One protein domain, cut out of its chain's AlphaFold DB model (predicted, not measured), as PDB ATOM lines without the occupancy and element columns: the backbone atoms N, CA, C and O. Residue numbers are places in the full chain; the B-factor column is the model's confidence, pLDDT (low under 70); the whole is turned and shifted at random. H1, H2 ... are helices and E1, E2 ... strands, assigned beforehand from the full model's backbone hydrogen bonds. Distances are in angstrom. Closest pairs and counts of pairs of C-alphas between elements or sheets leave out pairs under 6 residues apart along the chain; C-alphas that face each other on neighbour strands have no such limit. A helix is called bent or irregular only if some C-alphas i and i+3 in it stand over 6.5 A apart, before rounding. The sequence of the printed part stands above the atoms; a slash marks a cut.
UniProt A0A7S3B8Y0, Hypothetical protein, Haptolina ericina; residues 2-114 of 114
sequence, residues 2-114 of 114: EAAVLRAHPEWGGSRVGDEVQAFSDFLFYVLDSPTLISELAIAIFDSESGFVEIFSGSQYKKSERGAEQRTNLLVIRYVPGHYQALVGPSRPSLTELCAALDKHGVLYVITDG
ATOM      1  N   GLU A   2       8.021 -53.365 -23.455       53.78
ATOM      2  CA  GLU A   2       8.274 -53.990 -22.142       53.78
ATOM      3  C   GLU A   2       9.666 -54.638 -21.965       53.78
ATOM      4  O   GLU A   2      10.456 -54.202 -21.134       53.78
ATOM      5  N   ALA A   3      10.044 -55.599 -22.820       57.47
ATOM      6  CA  ALA A   3      11.353 -56.258 -22.725       57.47
ATOM      7  C   ALA A   3      12.549 -55.309 -22.925       57.47
ATOM      8  O   ALA A   3      13.667 -55.636 -22.546       57.47
ATOM      9  N   ALA A   4      12.370 -54.155 -23.577       58.53
ATOM     10  CA  ALA A   4      13.430 -53.151 -23.681       58.53
ATOM     11  C   ALA A   4      13.546 -52.332 -22.387       58.53
ATOM     12  O   ALA A   4      14.661 -52.060 -21.956       58.53
ATOM     13  N   VAL A   5      12.415 -52.021 -21.746       59.19
ATOM     14  CA  VAL A   5      12.369 -51.286 -20.474       59.19
ATOM     15  C   VAL A   5      12.890 -52.146 -19.322       59.19
ATOM     16  O   VAL A   5      13.805 -51.718 -18.631       59.19
ATOM     17  N   LEU A   6      12.435 -53.396 -19.188       64.75
ATOM     18  CA  LEU A   6      12.946 -54.329 -18.170       64.75
ATOM     19  C   LEU A   6      14.422 -54.704 -18.379       64.75
ATOM     20  O   LEU A   6      15.118 -55.032 -17.426       64.75
ATOM     21  N   ARG A   7      14.934 -54.646 -19.617       63.56
ATOM     22  CA  ARG A   7      16.378 -54.801 -19.868       63.56
ATOM     23  C   ARG A   7      17.182 -53.575 -19.449       63.56
ATOM     24  O   ARG A   7      18.325 -53.739 -19.037       63.56
ATOM     25  N   ALA A   8      16.617 -52.378 -19.591       60.75
ATOM     26  CA  ALA A   8      17.251 -51.144 -19.141       60.75
ATOM     27  C   ALA A   8      17.189 -50.994 -17.613       60.75
ATOM     28  O   ALA A   8      18.131 -50.466 -17.027       60.75
ATOM     29  N   HIS A   9      16.127 -51.510 -16.987       62.38
ATOM     30  CA  HIS A   9      15.874 -51.422 -15.549       62.38
ATOM     31  C   HIS A   9      15.414 -52.768 -14.958       62.38
ATOM     32  O   HIS A   9      14.226 -52.969 -14.674       62.38
ATOM     33  N   PRO A  10      16.342 -53.730 -14.792       66.00
ATOM     34  CA  PRO A  10      16.031 -55.075 -14.304       66.00
ATOM     35  C   PRO A  10      15.462 -55.097 -12.882       66.00
ATOM     36  O   PRO A  10      14.749 -56.028 -12.513       66.00
ATOM     37  N   GLU A  11      15.760 -54.074 -12.079       66.12
ATOM     38  CA  GLU A  11      15.311 -53.929 -10.696       66.12
ATOM     39  C   GLU A  11      13.807 -53.632 -10.550       66.12
ATOM     40  O   GLU A  11      13.291 -53.631  -9.433       66.12
ATOM     41  N   TRP A  12      13.090 -53.395 -11.656       65.88
ATOM     42  CA  TRP A  12      11.656 -53.069 -11.646       65.88
ATOM     43  C   TRP A  12      10.736 -54.290 -11.733       65.88
ATOM     44  O   TRP A  12       9.541 -54.173 -11.461       65.88
ATOM     45  N   GLY A  13      11.276 -55.471 -12.044       59.44
ATOM     46  CA  GLY A  13      10.501 -56.712 -12.041       59.44
ATOM     47  C   GLY A  13      10.016 -57.088 -10.634       59.44
ATOM     48  O   GLY A  13      10.821 -57.225  -9.714       59.44
ATOM     49  N   GLY A  14       8.702 -57.271 -10.469       57.88
ATOM     50  CA  GLY A  14       8.090 -57.897  -9.287       57.88
ATOM     51  C   GLY A  14       7.919 -57.028  -8.033       57.88
ATOM     52  O   GLY A  14       7.492 -57.554  -7.009       57.88
ATOM     53  N   SER A  15       8.247 -55.728  -8.062       56.66
ATOM     54  CA  SER A  15       8.072 -54.836  -6.890       56.66
ATOM     55  C   SER A  15       7.397 -53.488  -7.166       56.66
ATOM     56  O   SER A  15       6.831 -52.903  -6.244       56.66
ATOM     57  N   ARG A  16       7.456 -52.978  -8.404       53.50
ATOM     58  CA  ARG A  16       6.903 -51.661  -8.791       53.50
ATOM     59  C   ARG A  16       6.040 -51.682 -10.051       53.50
ATOM     60  O   ARG A  16       5.370 -50.697 -10.330       53.50
ATOM     61  N   VAL A  17       6.054 -52.792 -10.778       56.56
ATOM     62  CA  VAL A  17       5.222 -53.044 -11.953       56.56
ATOM     63  C   VAL A  17       4.381 -54.280 -11.648       56.56
ATOM     64  O   VAL A  17       4.904 -55.215 -11.034       56.56
ATOM     65  N   GLY A  18       3.088 -54.244 -11.988       55.84
ATOM     66  CA  GLY A  18       2.144 -55.322 -11.682       55.84
ATOM     67  C   GLY A  18       2.554 -56.666 -12.290       55.84
ATOM     68  O   GLY A  18       3.371 -56.719 -13.206       55.84
ATOM     69  N   ASP A  19       1.975 -57.761 -11.788       53.53
ATOM     70  CA  ASP A  19       2.290 -59.127 -12.246       53.53
ATOM     71  C   ASP A  19       2.023 -59.332 -13.756       53.53
ATOM     72  O   ASP A  19       2.633 -60.197 -14.388       53.53
ATOM     73  N   GLU A  20       1.173 -58.490 -14.350       55.38
ATOM     74  CA  GLU A  20       0.934 -58.390 -15.792       55.38
ATOM     75  C   GLU A  20       1.573 -57.111 -16.363       55.38
ATOM     76  O   GLU A  20       0.889 -56.154 -16.704       55.38
ATOM     77  N   VAL A  21       2.907 -57.127 -16.483       56.59
ATOM     78  CA  VAL A  21       3.834 -56.045 -16.903       56.59
ATOM     79  C   VAL A  21       3.607 -55.509 -18.348       56.59
ATOM     80  O   VAL A  21       4.499 -54.946 -18.985       56.59
ATOM     81  N   GLN A  22       2.421 -55.693 -18.927       56.12
ATOM     82  CA  GLN A  22       2.145 -55.420 -20.340       56.12
ATOM     83  C   GLN A  22       1.547 -54.033 -20.611       56.12
ATOM     84  O   GLN A  22       1.497 -53.616 -21.775       56.12
ATOM     85  N   ALA A  23       1.107 -53.298 -19.585       63.09
ATOM     86  CA  ALA A  23       0.443 -52.015 -19.777       63.09
ATOM     87  C   ALA A  23       1.455 -50.863 -19.907       63.09
ATOM     88  O   ALA A  23       2.429 -50.749 -19.170       63.09
ATOM     89  N   PHE A  24       1.231 -49.955 -20.861       66.56
ATOM     90  CA  PHE A  24       2.073 -48.763 -21.040       66.56
ATOM     91  C   PHE A  24       2.036 -47.842 -19.807       66.56
ATOM     92  O   PHE A  24       3.034 -47.186 -19.507       66.56
ATOM     93  N   SER A  25       0.912 -47.817 -19.085       67.50
ATOM     94  CA  SER A  25       0.723 -47.049 -17.848       67.50
ATOM     95  C   SER A  25       1.694 -47.446 -16.735       67.50
ATOM     96  O   SER A  25       2.174 -46.563 -16.026       67.50
ATOM     97  N   ASP A  26       2.087 -48.720 -16.660       70.94
ATOM     98  CA  ASP A  26       3.054 -49.227 -15.675       70.94
ATOM     99  C   ASP A  26       4.451 -48.609 -15.800       70.94
ATOM    100  O   ASP A  26       5.287 -48.740 -14.912       70.94
ATOM    101  N   PHE A  27       4.743 -47.945 -16.915       71.62
ATOM    102  CA  PHE A  27       6.036 -47.304 -17.140       71.62
ATOM    103  C   PHE A  27       5.943 -45.779 -17.124       71.62
ATOM    104  O   PHE A  27       6.973 -45.104 -17.139       71.62
ATOM    105  N   LEU A  28       4.729 -45.217 -17.086       72.88
ATOM    106  CA  LEU A  28       4.525 -43.776 -17.210       72.88
ATOM    107  C   LEU A  28       5.117 -43.000 -16.043       72.88
ATOM    108  O   LEU A  28       5.759 -41.982 -16.282       72.88
ATOM    109  N   PHE A  29       4.963 -43.484 -14.812       68.50
ATOM    110  CA  PHE A  29       5.468 -42.780 -13.634       68.50
ATOM    111  C   PHE A  29       6.989 -42.553 -13.687       68.50
ATOM    112  O   PHE A  29       7.461 -41.486 -13.314       68.50
ATOM    113  N   TYR A  30       7.761 -43.483 -14.258       66.19
ATOM    114  CA  TYR A  30       9.209 -43.309 -14.440       66.19
ATOM    115  C   TYR A  30       9.569 -42.272 -15.500       66.19
ATOM    116  O   TYR A  30      10.494 -41.478 -15.336       66.19
ATOM    117  N   VAL A  31       8.860 -42.299 -16.629       67.25
ATOM    118  CA  VAL A  31       9.116 -41.356 -17.721       67.25
ATOM    119  C   VAL A  31       8.738 -39.938 -17.288       67.25
ATOM    120  O   VAL A  31       9.403 -38.977 -17.674       67.25
ATOM    121  N   LEU A  32       7.715 -39.820 -16.444       69.94
ATOM    122  CA  LEU A  32       7.191 -38.569 -15.913       69.94
ATOM    123  C   LEU A  32       8.047 -37.947 -14.796       69.94
ATOM    124  O   LEU A  32       8.036 -36.723 -14.673       69.94
ATOM    125  N   ASP A  33       8.821 -38.747 -14.059       66.75
ATOM    126  CA  ASP A  33       9.810 -38.270 -13.072       66.75
ATOM    127  C   ASP A  33      11.160 -37.878 -13.731       66.75
ATOM    128  O   ASP A  33      11.952 -37.093 -13.210       66.75
ATOM    129  N   SER A  34      11.438 -38.366 -14.948       65.88
ATOM    130  CA  SER A  34      12.675 -38.032 -15.673       65.88
ATOM    131  C   SER A  34      12.710 -36.567 -16.157       65.88
ATOM    132  O   SER A  34      11.682 -36.060 -16.588       65.88
ATOM    133  N   PRO A  35      13.871 -35.879 -16.233       62.91
ATOM    134  CA  PRO A  35      13.976 -34.477 -16.682       62.91
ATOM    135  C   PRO A  35      13.816 -34.306 -18.211       62.91
ATOM    136  O   PRO A  35      14.510 -33.516 -18.850       62.91
ATOM    137  N   THR A  36      12.940 -35.093 -18.826       71.81
ATOM    138  CA  THR A  36      12.613 -35.047 -20.251       71.81
ATOM    139  C   THR A  36      11.383 -34.171 -20.490       71.81
ATOM    140  O   THR A  36      10.636 -33.878 -19.560       71.81
ATOM    141  N   LEU A  37      11.120 -33.804 -21.752       69.12
ATOM    142  CA  LEU A  37       9.905 -33.076 -22.165       69.12
ATOM    143  C   LEU A  37       8.600 -33.736 -21.685       69.12
ATOM    144  O   LEU A  37       7.564 -33.084 -21.627       69.12
ATOM    145  N   ILE A  38       8.635 -35.029 -21.350       77.50
ATOM    146  CA  ILE A  38       7.470 -35.765 -20.864       77.50
ATOM    147  C   ILE A  38       7.126 -35.369 -19.419       77.50
ATOM    148  O   ILE A  38       5.947 -35.345 -19.090       77.50
ATOM    149  N   SER A  39       8.093 -34.947 -18.594       82.69
ATOM    150  CA  SER A  39       7.831 -34.461 -17.222       82.69
ATOM    151  C   SER A  39       6.995 -33.187 -17.149       82.69
ATOM    152  O   SER A  39       6.438 -32.879 -16.100       82.69
ATOM    153  N   GLU A  40       6.866 -32.448 -18.251       86.94
ATOM    154  CA  GLU A  40       5.995 -31.275 -18.329       86.94
ATOM    155  C   GLU A  40       4.543 -31.635 -18.676       86.94
ATOM    156  O   GLU A  40       3.700 -30.737 -18.725       86.94
ATOM    157  N   LEU A  41       4.243 -32.912 -18.949       89.06
ATOM    158  CA  LEU A  41       2.933 -33.381 -19.395       89.06
ATOM    159  C   LEU A  41       2.088 -33.933 -18.244       89.06
ATOM    160  O   LEU A  41       2.594 -34.504 -17.283       89.06
ATOM    161  N   ALA A  42       0.773 -33.831 -18.405       91.00
ATOM    162  CA  ALA A  42      -0.189 -34.673 -17.710       91.00
ATOM    163  C   ALA A  42      -0.806 -35.643 -18.723       91.00
ATOM    164  O   ALA A  42      -1.135 -35.252 -19.844       91.00
ATOM    165  N   ILE A  43      -0.969 -36.908 -18.346       92.25
ATOM    166  CA  ILE A  43      -1.511 -37.962 -19.206       92.25
ATOM    167  C   ILE A  43      -2.738 -38.550 -18.520       92.25
ATOM    168  O   ILE A  43      -2.616 -39.169 -17.470       92.25
ATOM    169  N   ALA A  44      -3.910 -38.364 -19.118       94.25
ATOM    170  CA  ALA A  44      -5.154 -38.981 -18.680       94.25
ATOM    171  C   ALA A  44      -5.487 -40.188 -19.564       94.25
ATOM    172  O   ALA A  44      -5.610 -40.054 -20.785       94.25
ATOM    173  N   ILE A  45      -5.652 -41.350 -18.944       94.06
ATOM    174  CA  ILE A  45      -5.937 -42.630 -19.583       94.06
ATOM    175  C   ILE A  45      -7.359 -43.039 -19.234       94.06
ATOM    176  O   ILE A  45      -7.661 -43.339 -18.087       94.06
ATOM    177  N   PHE A  46      -8.229 -43.066 -20.234       94.56
ATOM    178  CA  PHE A  46      -9.569 -43.624 -20.120       94.56
ATOM    179  C   PHE A  46      -9.503 -45.125 -20.371       94.56
ATOM    180  O   PHE A  46      -9.346 -45.546 -21.523       94.56
ATOM    181  N   ASP A  47      -9.623 -45.921 -19.316       91.31
ATOM    182  CA  ASP A  47      -9.660 -47.372 -19.423       91.31
ATOM    183  C   ASP A  47     -11.059 -47.834 -19.849       91.31
ATOM    184  O   ASP A  47     -12.054 -47.643 -19.147       91.31
ATOM    185  N   SER A  48     -11.146 -48.436 -21.036       89.00
ATOM    186  CA  SER A  48     -12.412 -48.955 -21.553       89.00
ATOM    187  C   SER A  48     -12.858 -50.287 -20.949       89.00
ATOM    188  O   SER A  48     -14.016 -50.650 -21.153       89.00
ATOM    189  N   GLU A  49     -11.986 -50.998 -20.232       89.31
ATOM    190  CA  GLU A  49     -12.323 -52.246 -19.544       89.31
ATOM    191  C   GLU A  49     -12.947 -51.968 -18.175       89.31
ATOM    192  O   GLU A  49     -14.011 -52.502 -17.863       89.31
ATOM    193  N   SER A  50     -12.328 -51.094 -17.373       87.69
ATOM    194  CA  SER A  50     -12.809 -50.780 -16.022       87.69
ATOM    195  C   SER A  50     -13.769 -49.584 -15.957       87.69
ATOM    196  O   SER A  50     -14.555 -49.476 -15.014       87.69
ATOM    197  N   GLY A  51     -13.719 -48.674 -16.937       86.69
ATOM    198  CA  GLY A  51     -14.447 -47.402 -16.904       86.69
ATOM    199  C   GLY A  51     -13.827 -46.346 -15.979       86.69
ATOM    200  O   GLY A  51     -14.417 -45.276 -15.810       86.69
ATOM    201  N   PHE A  52     -12.662 -46.627 -15.388       91.06
ATOM    202  CA  PHE A  52     -11.897 -45.676 -14.585       91.06
ATOM    203  C   PHE A  52     -11.002 -44.791 -15.460       91.06
ATOM    204  O   PHE A  52     -10.679 -45.120 -16.607       91.06
ATOM    205  N   VAL A  53     -10.590 -43.653 -14.900       94.31
ATOM    206  CA  VAL A  53      -9.583 -42.782 -15.512       94.31
ATOM    207  C   VAL A  53      -8.342 -42.711 -14.632       94.31
ATOM    208  O   VAL A  53      -8.401 -42.285 -13.481       94.31
ATOM    209  N   GLU A  54      -7.195 -43.079 -15.182       92.75
ATOM    210  CA  GLU A  54      -5.906 -42.903 -14.517       92.75
ATOM    211  C   GLU A  54      -5.235 -41.643 -15.044       92.75
ATOM    212  O   GLU A  54      -5.097 -41.453 -16.252       92.75
ATOM    213  N   ILE A  55      -4.824 -40.755 -14.148       93.19
ATOM    214  CA  ILE A  55      -4.172 -39.501 -14.499       93.19
ATOM    215  C   ILE A  55      -2.767 -39.524 -13.921       93.19
ATOM    216  O   ILE A  55      -2.591 -39.607 -12.711       93.19
ATOM    217  N   PHE A  56      -1.768 -39.379 -14.780       90.88
ATOM    218  CA  PHE A  56      -0.377 -39.261 -14.376       90.88
ATOM    219  C   PHE A  56       0.115 -37.842 -14.650       90.88
ATOM    220  O   PHE A  56       0.069 -37.376 -15.789       90.88
ATOM    221  N   SER A  57       0.559 -37.139 -13.612       89.44
ATOM    222  CA  SER A  57       1.102 -35.783 -13.714       89.44
ATOM    223  C   SER A  57       2.620 -35.843 -13.659       89.44
ATOM    224  O   SER A  57       3.164 -36.353 -12.690       89.44
ATOM    225  N   GLY A  58       3.305 -35.293 -14.658       87.12
ATOM    226  CA  GLY A  58       4.759 -35.173 -14.641       87.12
ATOM    227  C   GLY A  58       5.275 -34.282 -13.516       87.12
ATOM    228  O   GLY A  58       4.569 -33.372 -13.064       87.12
ATOM    229  N   SER A  59       6.516 -34.524 -13.086       85.06
ATOM    230  CA  SER A  59       7.144 -33.811 -11.962       85.06
ATOM    231  C   SER A  59       7.326 -32.309 -12.230       85.06
ATOM    232  O   SER A  59       7.390 -31.498 -11.304       85.06
ATOM    233  N   GLN A  60       7.341 -31.909 -13.506       84.94
ATOM    234  CA  GLN A  60       7.394 -30.518 -13.961       84.94
ATOM    235  C   GLN A  60       6.054 -30.015 -14.512       84.94
ATOM    236  O   GLN A  60       5.985 -28.905 -15.043       84.94
ATOM    237  N   TYR A  61       4.966 -30.781 -14.385       85.56
ATOM    238  CA  TYR A  61       3.647 -30.334 -14.812       85.56
ATOM    239  C   TYR A  61       3.162 -29.194 -13.909       85.56
ATOM    240  O   TYR A  61       2.804 -29.369 -12.738       85.56
ATOM    241  N   LYS A  62       3.137 -27.978 -14.452       81.88
ATOM    242  CA  LYS A  62       2.822 -26.769 -13.687       81.88
ATOM    243  C   LYS A  62       1.314 -26.616 -13.471       81.88
ATOM    244  O   LYS A  62       0.604 -25.910 -14.192       81.88
ATOM    245  N   LYS A  63       0.832 -27.227 -12.385       70.12
ATOM    246  CA  LYS A  63      -0.570 -27.175 -11.919       70.12
ATOM    247  C   LYS A  63      -1.105 -25.748 -11.684       70.12
ATOM    248  O   LYS A  63      -2.318 -25.556 -11.661       70.12
ATOM    249  N   SER A  64      -0.228 -24.753 -11.533       62.41
ATOM    250  CA  SER A  64      -0.566 -23.345 -11.275       62.41
ATOM    251  C   SER A  64      -0.461 -22.410 -12.492       62.41
ATOM    252  O   SER A  64      -0.838 -21.242 -12.375       62.41
ATOM    253  N   GLU A  65       0.036 -22.873 -13.647       62.47
ATOM    254  CA  GLU A  65       0.195 -22.016 -14.834       62.47
ATOM    255  C   GLU A  65      -1.117 -21.749 -15.588       62.47
ATOM    256  O   GLU A  65      -2.104 -22.480 -15.480       62.47
ATOM    257  N   ARG A  66      -1.144 -20.634 -16.336       60.09
ATOM    258  CA  ARG A  66      -2.339 -20.130 -17.030       60.09
ATOM    259  C   ARG A  66      -2.879 -21.188 -17.996       60.09
ATOM    260  O   ARG A  66      -2.126 -21.867 -18.685       60.09
ATOM    261  N   GLY A  67      -4.205 -21.261 -18.116       66.88
ATOM    262  CA  GLY A  67      -4.919 -22.353 -18.787       66.88
ATOM    263  C   GLY A  67      -4.613 -22.628 -20.269       66.88
ATOM    264  O   GLY A  67      -5.261 -23.500 -20.821       66.88
ATOM    265  N   ALA A  68      -3.684 -21.937 -20.937       70.31
ATOM    266  CA  ALA A  68      -3.237 -22.274 -22.296       70.31
ATOM    267  C   ALA A  68      -2.083 -23.301 -22.306       70.31
ATOM    268  O   ALA A  68      -2.108 -24.238 -23.107       70.31
ATOM    269  N   GLU A  69      -1.117 -23.179 -21.389       74.00
ATOM    270  CA  GLU A  69      -0.015 -24.148 -21.237       74.00
ATOM    271  C   GLU A  69      -0.545 -25.490 -20.732       74.00
ATOM    272  O   GLU A  69      -0.283 -26.527 -21.337       74.00
ATOM    273  N   GLN A  70      -1.430 -25.470 -19.729       77.69
ATOM    274  CA  GLN A  70      -2.058 -26.693 -19.209       77.69
ATOM    275  C   GLN A  70      -2.831 -27.482 -20.272       77.69
ATOM    276  O   GLN A  70      -2.820 -28.707 -20.265       77.69
ATOM    277  N   ARG A  71      -3.499 -26.795 -21.206       85.00
ATOM    278  CA  ARG A  71      -4.216 -27.447 -22.317       85.00
ATOM    279  C   ARG A  71      -3.273 -28.071 -23.332       85.00
ATOM    280  O   ARG A  71      -3.606 -29.077 -23.951       85.00
ATOM    281  N   THR A  72      -2.122 -27.446 -23.548       84.00
ATOM    282  CA  THR A  72      -1.120 -27.940 -24.497       84.00
ATOM    283  C   THR A  72      -0.450 -29.196 -23.948       84.00
ATOM    284  O   THR A  72      -0.242 -30.152 -24.698       84.00
ATOM    285  N   ASN A  73      -0.236 -29.216 -22.631       89.00
ATOM    286  CA  ASN A  73       0.501 -30.256 -21.928       89.00
ATOM    287  C   ASN A  73      -0.375 -31.390 -21.373       89.00
ATOM    288  O   ASN A  73       0.155 -32.323 -20.777       89.00
ATOM    289  N   LEU A  74      -1.694 -31.356 -21.580       91.19
ATOM    290  CA  LEU A  74      -2.565 -32.492 -21.290       91.19
ATOM    291  C   LEU A  74      -2.684 -33.406 -22.517       91.19
ATOM    292  O   LEU A  74      -3.193 -33.007 -23.571       91.19
ATOM    293  N   LEU A  75      -2.265 -34.658 -22.357       91.56
ATOM    294  CA  LEU A  75      -2.554 -35.751 -23.276       91.56
ATOM    295  C   LEU A  75      -3.729 -36.562 -22.744       91.56
ATOM    296  O   LEU A  75      -3.736 -36.983 -21.592       91.56
ATOM    297  N   VAL A  76      -4.710 -36.806 -23.605       93.69
ATOM    298  CA  VAL A  76      -5.852 -37.660 -23.288       93.69
ATOM    299  C   VAL A  76      -5.805 -38.864 -24.213       93.69
ATOM    300  O   VAL A  76      -5.804 -38.718 -25.438       93.69
ATOM    301  N   ILE A  77      -5.742 -40.055 -23.631       93.50
ATOM    302  CA  ILE A  77      -5.681 -41.314 -24.362       93.50
ATOM    303  C   ILE A  77      -6.761 -42.262 -23.858       93.50
ATOM    304  O   ILE A  77      -7.182 -42.203 -22.709       93.50
ATOM    305  N   ARG A  78      -7.225 -43.141 -24.739       93.38
ATOM    306  CA  ARG A  78      -8.110 -44.250 -24.411       93.38
ATOM    307  C   ARG A  78      -7.308 -45.534 -24.468       93.38
ATOM    308  O   ARG A  78      -6.689 -45.812 -25.495       93.38
ATOM    309  N   TYR A  79      -7.367 -46.314 -23.403       90.12
ATOM    310  CA  TYR A  79      -6.926 -47.694 -23.426       90.12
ATOM    311  C   TYR A  79      -8.087 -48.590 -23.871       90.12
ATOM    312  O   TYR A  79      -9.203 -48.517 -23.351       90.12
ATOM    313  N   VAL A  80      -7.819 -49.410 -24.880       87.44
ATOM    314  CA  VAL A  80      -8.621 -50.571 -25.270       87.44
ATOM    315  C   VAL A  80      -7.720 -51.801 -25.165       87.44
ATOM    316  O   VAL A  80      -6.507 -51.639 -25.297       87.44
ATOM    317  N   PRO A  81      -8.256 -53.015 -24.967       85.00
ATOM    318  CA  PRO A  81      -7.427 -54.207 -24.798       85.00
ATOM    319  C   PRO A  81      -6.309 -54.307 -25.849       85.00
ATOM    320  O   PRO A  81      -6.569 -54.393 -27.053       85.00
ATOM    321  N   GLY A  82      -5.056 -54.235 -25.390       79.69
ATOM    322  CA  GLY A  82      -3.855 -54.313 -26.229       79.69
ATOM    323  C   GLY A  82      -3.503 -53.062 -27.051       79.69
ATOM    324  O   GLY A  82      -2.606 -53.136 -27.897       79.69
ATOM    325  N   HIS A  83      -4.170 -51.915 -26.859       83.81
ATOM    326  CA  HIS A  83      -3.907 -50.716 -27.658       83.81
ATOM    327  C   HIS A  83      -4.266 -49.388 -26.966       83.81
ATOM    328  O   HIS A  83      -5.268 -49.271 -26.265       83.81
ATOM    329  N   TYR A  84      -3.484 -48.339 -27.239       87.31
ATOM    330  CA  TYR A  84      -3.766 -46.972 -26.791       87.31
ATOM    331  C   TYR A  84      -4.094 -46.078 -27.981       87.31
ATOM    332  O   TYR A  84      -3.363 -46.041 -28.971       87.31
ATOM    333  N   GLN A  85      -5.182 -45.325 -27.861       91.12
ATOM    334  CA  GLN A  85      -5.668 -44.412 -28.889       91.12
ATOM    335  C   GLN A  85      -5.650 -42.983 -28.363       91.12
ATOM    336  O   GLN A  85      -6.161 -42.711 -27.279       91.12
ATOM    337  N   ALA A  86      -5.103 -42.047 -29.138       90.44
ATOM    338  CA  ALA A  86      -5.203 -40.634 -28.800       90.44
ATOM    339  C   ALA A  86      -6.662 -40.167 -28.912       90.44
ATOM    340  O   ALA A  86      -7.304 -40.360 -29.947       90.44
ATOM    341  N   LEU A  87      -7.173 -39.517 -27.866       89.62
ATOM    342  CA  LEU A  87      -8.466 -38.844 -27.906       89.62
ATOM    343  C   LEU A  87      -8.243 -37.389 -28.318       89.62
ATOM    344  O   LEU A  87      -7.727 -36.573 -27.555       89.62
ATOM    345  N   VAL A  88      -8.614 -37.071 -29.558       85.44
ATOM    346  CA  VAL A  88      -8.439 -35.738 -30.141       85.44
ATOM    347  C   VAL A  88      -9.797 -35.056 -30.256       85.44
ATOM    348  O   VAL A  88     -10.728 -35.600 -30.844       85.44
ATOM    349  N   GLY A  89      -9.898 -33.856 -29.693       83.12
ATOM    350  CA  GLY A  89     -11.080 -33.004 -29.776       83.12
ATOM    351  C   GLY A  89     -10.779 -31.660 -30.448       83.12
ATOM    352  O   GLY A  89      -9.611 -31.320 -30.653       83.12
ATOM    353  N   PRO A  90     -11.819 -30.866 -30.757       82.75
ATOM    354  CA  PRO A  90     -11.667 -29.533 -31.351       82.75
ATOM    355  C   PRO A  90     -10.921 -28.553 -30.431       82.75
ATOM    356  O   PRO A  90     -10.289 -27.614 -30.905       82.75
ATOM    357  N   SER A  91     -10.969 -28.786 -29.118       85.44
ATOM    358  CA  SER A  91     -10.212 -28.050 -28.110       85.44
ATOM    359  C   SER A  91      -9.660 -29.022 -27.076       85.44
ATOM    360  O   SER A  91     -10.395 -29.889 -26.599       85.44
ATOM    361  N   ARG A  92      -8.393 -28.853 -26.687       87.69
ATOM    362  CA  ARG A  92      -7.834 -29.592 -25.551       87.69
ATOM    363  C   ARG A  92      -8.335 -28.984 -24.233       87.69
ATOM    364  O   ARG A  92      -8.268 -27.755 -24.090       87.69
ATOM    365  N   PRO A  93      -8.860 -29.790 -23.293       90.62
ATOM    366  CA  PRO A  93      -9.202 -29.304 -21.963       90.62
ATOM    367  C   PRO A  93      -7.931 -29.053 -21.145       90.62
ATOM    368  O   PRO A  93      -6.870 -29.589 -21.460       90.62
ATOM    369  N   SER A  94      -8.014 -28.222 -20.108       90.75
ATOM    370  CA  SER A  94      -6.996 -28.257 -19.052       90.75
ATOM    371  C   SER A  94      -7.245 -29.458 -18.137       90.75
ATOM    372  O   SER A  94      -8.343 -30.020 -18.125       90.75
ATOM    373  N   LEU A  95      -6.253 -29.839 -17.326       90.69
ATOM    374  CA  LEU A  95      -6.442 -30.910 -16.344       90.69
ATOM    375  C   LEU A  95      -7.600 -30.601 -15.378       90.69
ATOM    376  O   LEU A  95      -8.425 -31.466 -15.111       90.69
ATOM    377  N   THR A  96      -7.721 -29.352 -14.919       90.69
ATOM    378  CA  THR A  96      -8.817 -28.923 -14.035       90.69
ATOM    379  C   THR A  96     -10.189 -29.078 -14.689       90.69
ATOM    380  O   THR A  96     -11.135 -29.515 -14.039       90.69
ATOM    381  N   GLU A  97     -10.316 -28.735 -15.972       92.06
ATOM    382  CA  GLU A  97     -11.575 -28.906 -16.707       92.06
ATOM    383  C   GLU A  97     -11.922 -30.373 -16.921       92.06
ATOM    384  O   GLU A  97     -13.092 -30.739 -16.827       92.06
ATOM    385  N   LEU A  98     -10.912 -31.206 -17.191       93.00
ATOM    386  CA  LEU A  98     -11.094 -32.645 -17.291       93.00
ATOM    387  C   LEU A  98     -11.614 -33.209 -15.964       93.00
ATOM    388  O   LEU A  98     -12.660 -33.848 -15.969       93.00
ATOM    389  N   CYS A  99     -10.954 -32.919 -14.839       93.75
ATOM    390  CA  CYS A  99     -11.395 -33.387 -13.521       93.75
ATOM    391  C   CYS A  99     -12.817 -32.911 -13.195       93.75
ATOM    392  O   CYS A  99     -13.664 -33.721 -12.839       93.75
ATOM    393  N   ALA A 100     -13.126 -31.631 -13.434       94.50
ATOM    394  CA  ALA A 100     -14.473 -31.103 -13.223       94.50
ATOM    395  C   ALA A 100     -15.534 -31.809 -14.090       94.50
ATOM    396  O   ALA A 100     -16.679 -31.981 -13.663       94.50
ATOM    397  N   ALA A 101     -15.180 -32.221 -15.311       94.75
ATOM    398  CA  ALA A 101     -16.061 -33.016 -16.157       94.75
ATOM    399  C   ALA A 101     -16.237 -34.443 -15.611       94.75
ATOM    400  O   ALA A 101     -17.367 -34.927 -15.563       94.75
ATOM    401  N   LEU A 102     -15.159 -35.096 -15.169       95.56
ATOM    402  CA  LEU A 102     -15.216 -36.430 -14.561       95.56
ATOM    403  C   LEU A 102     -16.102 -36.427 -13.308       95.56
ATOM    404  O   LEU A 102     -17.025 -37.237 -13.224       95.56
ATOM    405  N   ASP A 103     -15.921 -35.444 -12.423       96.62
ATOM    406  CA  ASP A 103     -16.744 -35.241 -11.225       96.62
ATOM    407  C   ASP A 103     -18.225 -35.069 -11.578       96.62
ATOM    408  O   ASP A 103     -19.100 -35.740 -11.028       96.62
ATOM    409  N   LYS A 104     -18.523 -34.198 -12.551       97.38
ATOM    410  CA  LYS A 104     -19.894 -33.949 -13.020       97.38
ATOM    411  C   LYS A 104     -20.568 -35.218 -13.550       97.38
ATOM    412  O   LYS A 104     -21.787 -35.350 -13.436       97.38
ATOM    413  N   HIS A 105     -19.799 -36.114 -14.160       95.75
ATOM    414  CA  HIS A 105     -20.293 -37.359 -14.740       95.75
ATOM    415  C   HIS A 105     -20.193 -38.562 -13.789       95.75
ATOM    416  O   HIS A 105     -20.614 -39.652 -14.171       95.75
ATOM    417  N   GLY A 106     -19.692 -38.375 -12.563       94.56
ATOM    418  CA  GLY A 106     -19.512 -39.454 -11.589       94.56
ATOM    419  C   GLY A 106     -18.481 -40.499 -12.024       94.56
ATOM    420  O   GLY A 106     -18.591 -41.659 -11.634       94.56
ATOM    421  N   VAL A 107     -17.515 -40.110 -12.862       95.12
ATOM    422  CA  VAL A 107     -16.441 -40.995 -13.321       95.12
ATOM    423  C   VAL A 107     -15.347 -41.023 -12.264       95.12
ATOM    424  O   VAL A 107     -14.840 -39.981 -11.857       95.12
ATOM    425  N   LEU A 108     -14.976 -42.224 -11.828       94.25
ATOM    426  CA  LEU A 108     -13.914 -42.412 -10.849       94.25
ATOM    427  C   LEU A 108     -12.550 -42.242 -11.513       94.25
ATOM    428  O   LEU A 108     -12.286 -42.813 -12.574       94.25
ATOM    429  N   TYR A 109     -11.680 -41.474 -10.863       95.06
ATOM    430  CA  TYR A 109     -10.325 -41.259 -11.336       95.06
ATOM    431  C   TYR A 109      -9.316 -41.196 -10.193       95.06
ATOM    432  O   TYR A 109      -9.651 -40.847  -9.059       95.06
ATOM    433  N   VAL A 110      -8.068 -41.523 -10.512       92.31
ATOM    434  CA  VAL A 110      -6.918 -41.407  -9.608       92.31
ATOM    435  C   VAL A 110      -5.888 -40.499 -10.257       92.31
ATOM    436  O   VAL A 110      -5.658 -40.589 -11.461       92.31
ATOM    437  N   ILE A 111      -5.281 -39.619  -9.459       91.31
ATOM    438  CA  ILE A 111      -4.141 -38.811  -9.888       91.31
ATOM    439  C   ILE A 111      -2.891 -39.341  -9.195       91.31
ATOM    440  O   ILE A 111      -2.825 -39.360  -7.965       91.31
ATOM    441  N   THR A 112      -1.907 -39.717 -10.000       88.62
ATOM    442  CA  THR A 112      -0.565 -40.097  -9.574       88.62
ATOM    443  C   THR A 112       0.402 -38.995  -9.986       88.62
ATOM    444  O   THR A 112       0.530 -38.680 -11.171       88.62
ATOM    445  N   ASP A 113       1.072 -38.403  -9.003       83.56
ATOM    446  CA  ASP A 113       2.138 -37.433  -9.239       83.56
ATOM    447  C   ASP A 113       3.465 -38.175  -9.442       83.56
ATOM    448  O   ASP A 113       3.790 -39.083  -8.672       83.56
ATOM    449  N   GLY A 114       4.170 -37.816 -10.517       69.25
ATOM    450  CA  GLY A 114       5.529 -38.254 -10.827       69.25
ATOM    451  C   GLY A 114       6.584 -37.473 -10.068       69.25
ATOM    452  O   GLY A 114       6.314 -36.316  -9.663       69.25
TER     453      GLY A 114
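Overview. This is residues 2 to 114 of the 114 residues of the protein "Hypothetical protein" of Haptolina ericina (UniProt A0A7S3B8Y0). A single twisted sheet of five strands forms the core, with H2 packed over one of its faces and H5 over the other, both running along the strands. H1 and the unnamed stretch of residues 9 to 23 lie past H2 at one end of the longest axis, off the sheet, with H5 toward the other end. The printed part has 113 residues, with five named helices and five named strands in the order H1 H2 H3 E1 E2 H4 E3 E4 H5 E5; the class is mixed, helices and strands. The sheet runs E4 E3 E1 E2 E5 and is mixed. The whole is compact, with a radius of gyration of the C-alphas of 14.5 A and spans of 39 by 32 by 21 A.

Arrangement. Start at H1, residues 2 to 8: it is not on the sheet, but it is near H2, residues 24 to 33, with 5 pairs of C-alphas within 10 A. Next look at H3, residues 37 to 40, which touches H2 only at the corner by their link; their closest C-alphas are those of Leu 32 and Ser 39, 4.4 A apart. H3 only grazes the sheet, with its residues 38 to 40. Then come E1, residues 42 to 47, and E2, residues 53 to 57, an antiparallel hairpin in which N 43 and O 56 are 2.8 A apart, within hydrogen-bond range. H2 is on the sheet at a height of 8.5 A, over E1 and E2, and runs along the strands at 13 degrees to E1 on the local plane; the closest C-alphas of H2 and E2 are those of Phe 29 and Phe 56, 6.9 A apart. Further on is H4, residues 69 to 72, which is not on the sheet. E3, residues 74 to 80, is parallel to E1, with N 75 and O 42 at 2.8 A. E3 forms a hairpin with the antiparallel edge strand E4, residues 83 to 86, where N 85 and O 78 are 2.8 A apart. H5, residues 95 to 105, is on the opposite face from H2 at a height of 9.8 A; it lies over E2 and only just over E1, where 3 of its C-alphas fall, and runs along the strands at 16 degrees to E2 on the local plane. H4 and H5 are close but not clearly touching, with the C-alphas of Gln 70 and Leu 95 closest at 6.7 A. The other edge strand, E5, residues 109 to 113, is parallel to E2, with N 112 and O 55 at 2.8 A. In H1 and H5 every O i to N i+4 pair is within hydrogen-bond range, in H2 3 of 6 are, and H3 and H4 are too short for such a pair.

Along the chain. Find C-alpha 2 at (8.274, -53.990, -22.142), where H1 begins; it measures 9.9 A from first to last C-alpha. H2 measures 15.3 A and is irregular: C-alphas 26 and 29 are 7.2 A apart. H3 spans 5.8 A, E1 15.9 A, E2 12.9 A and H4 5.1 A. Look for C-alpha 74 at (-2.565, -32.492, -21.290), where E3 begins and runs 19.5 A. E4 spans 10.2 A and H5 15.4 A. E5 runs 13.2 A and ends with C-alpha 113 at (2.138, -37.433, -9.239).

Size, cuts and confidence. The two C-alphas farthest apart are those of Arg 7 and Lys 104, at 42.4 A. The printed part has no cut; its long links are H1 to H2, with 15 residues, and E2 to H4, with 11. The mean pLDDT of the printed part is 79.4, and the model is under 70 at residues 2 to 25, 29 to 35, 37, 64 to 67 and 114.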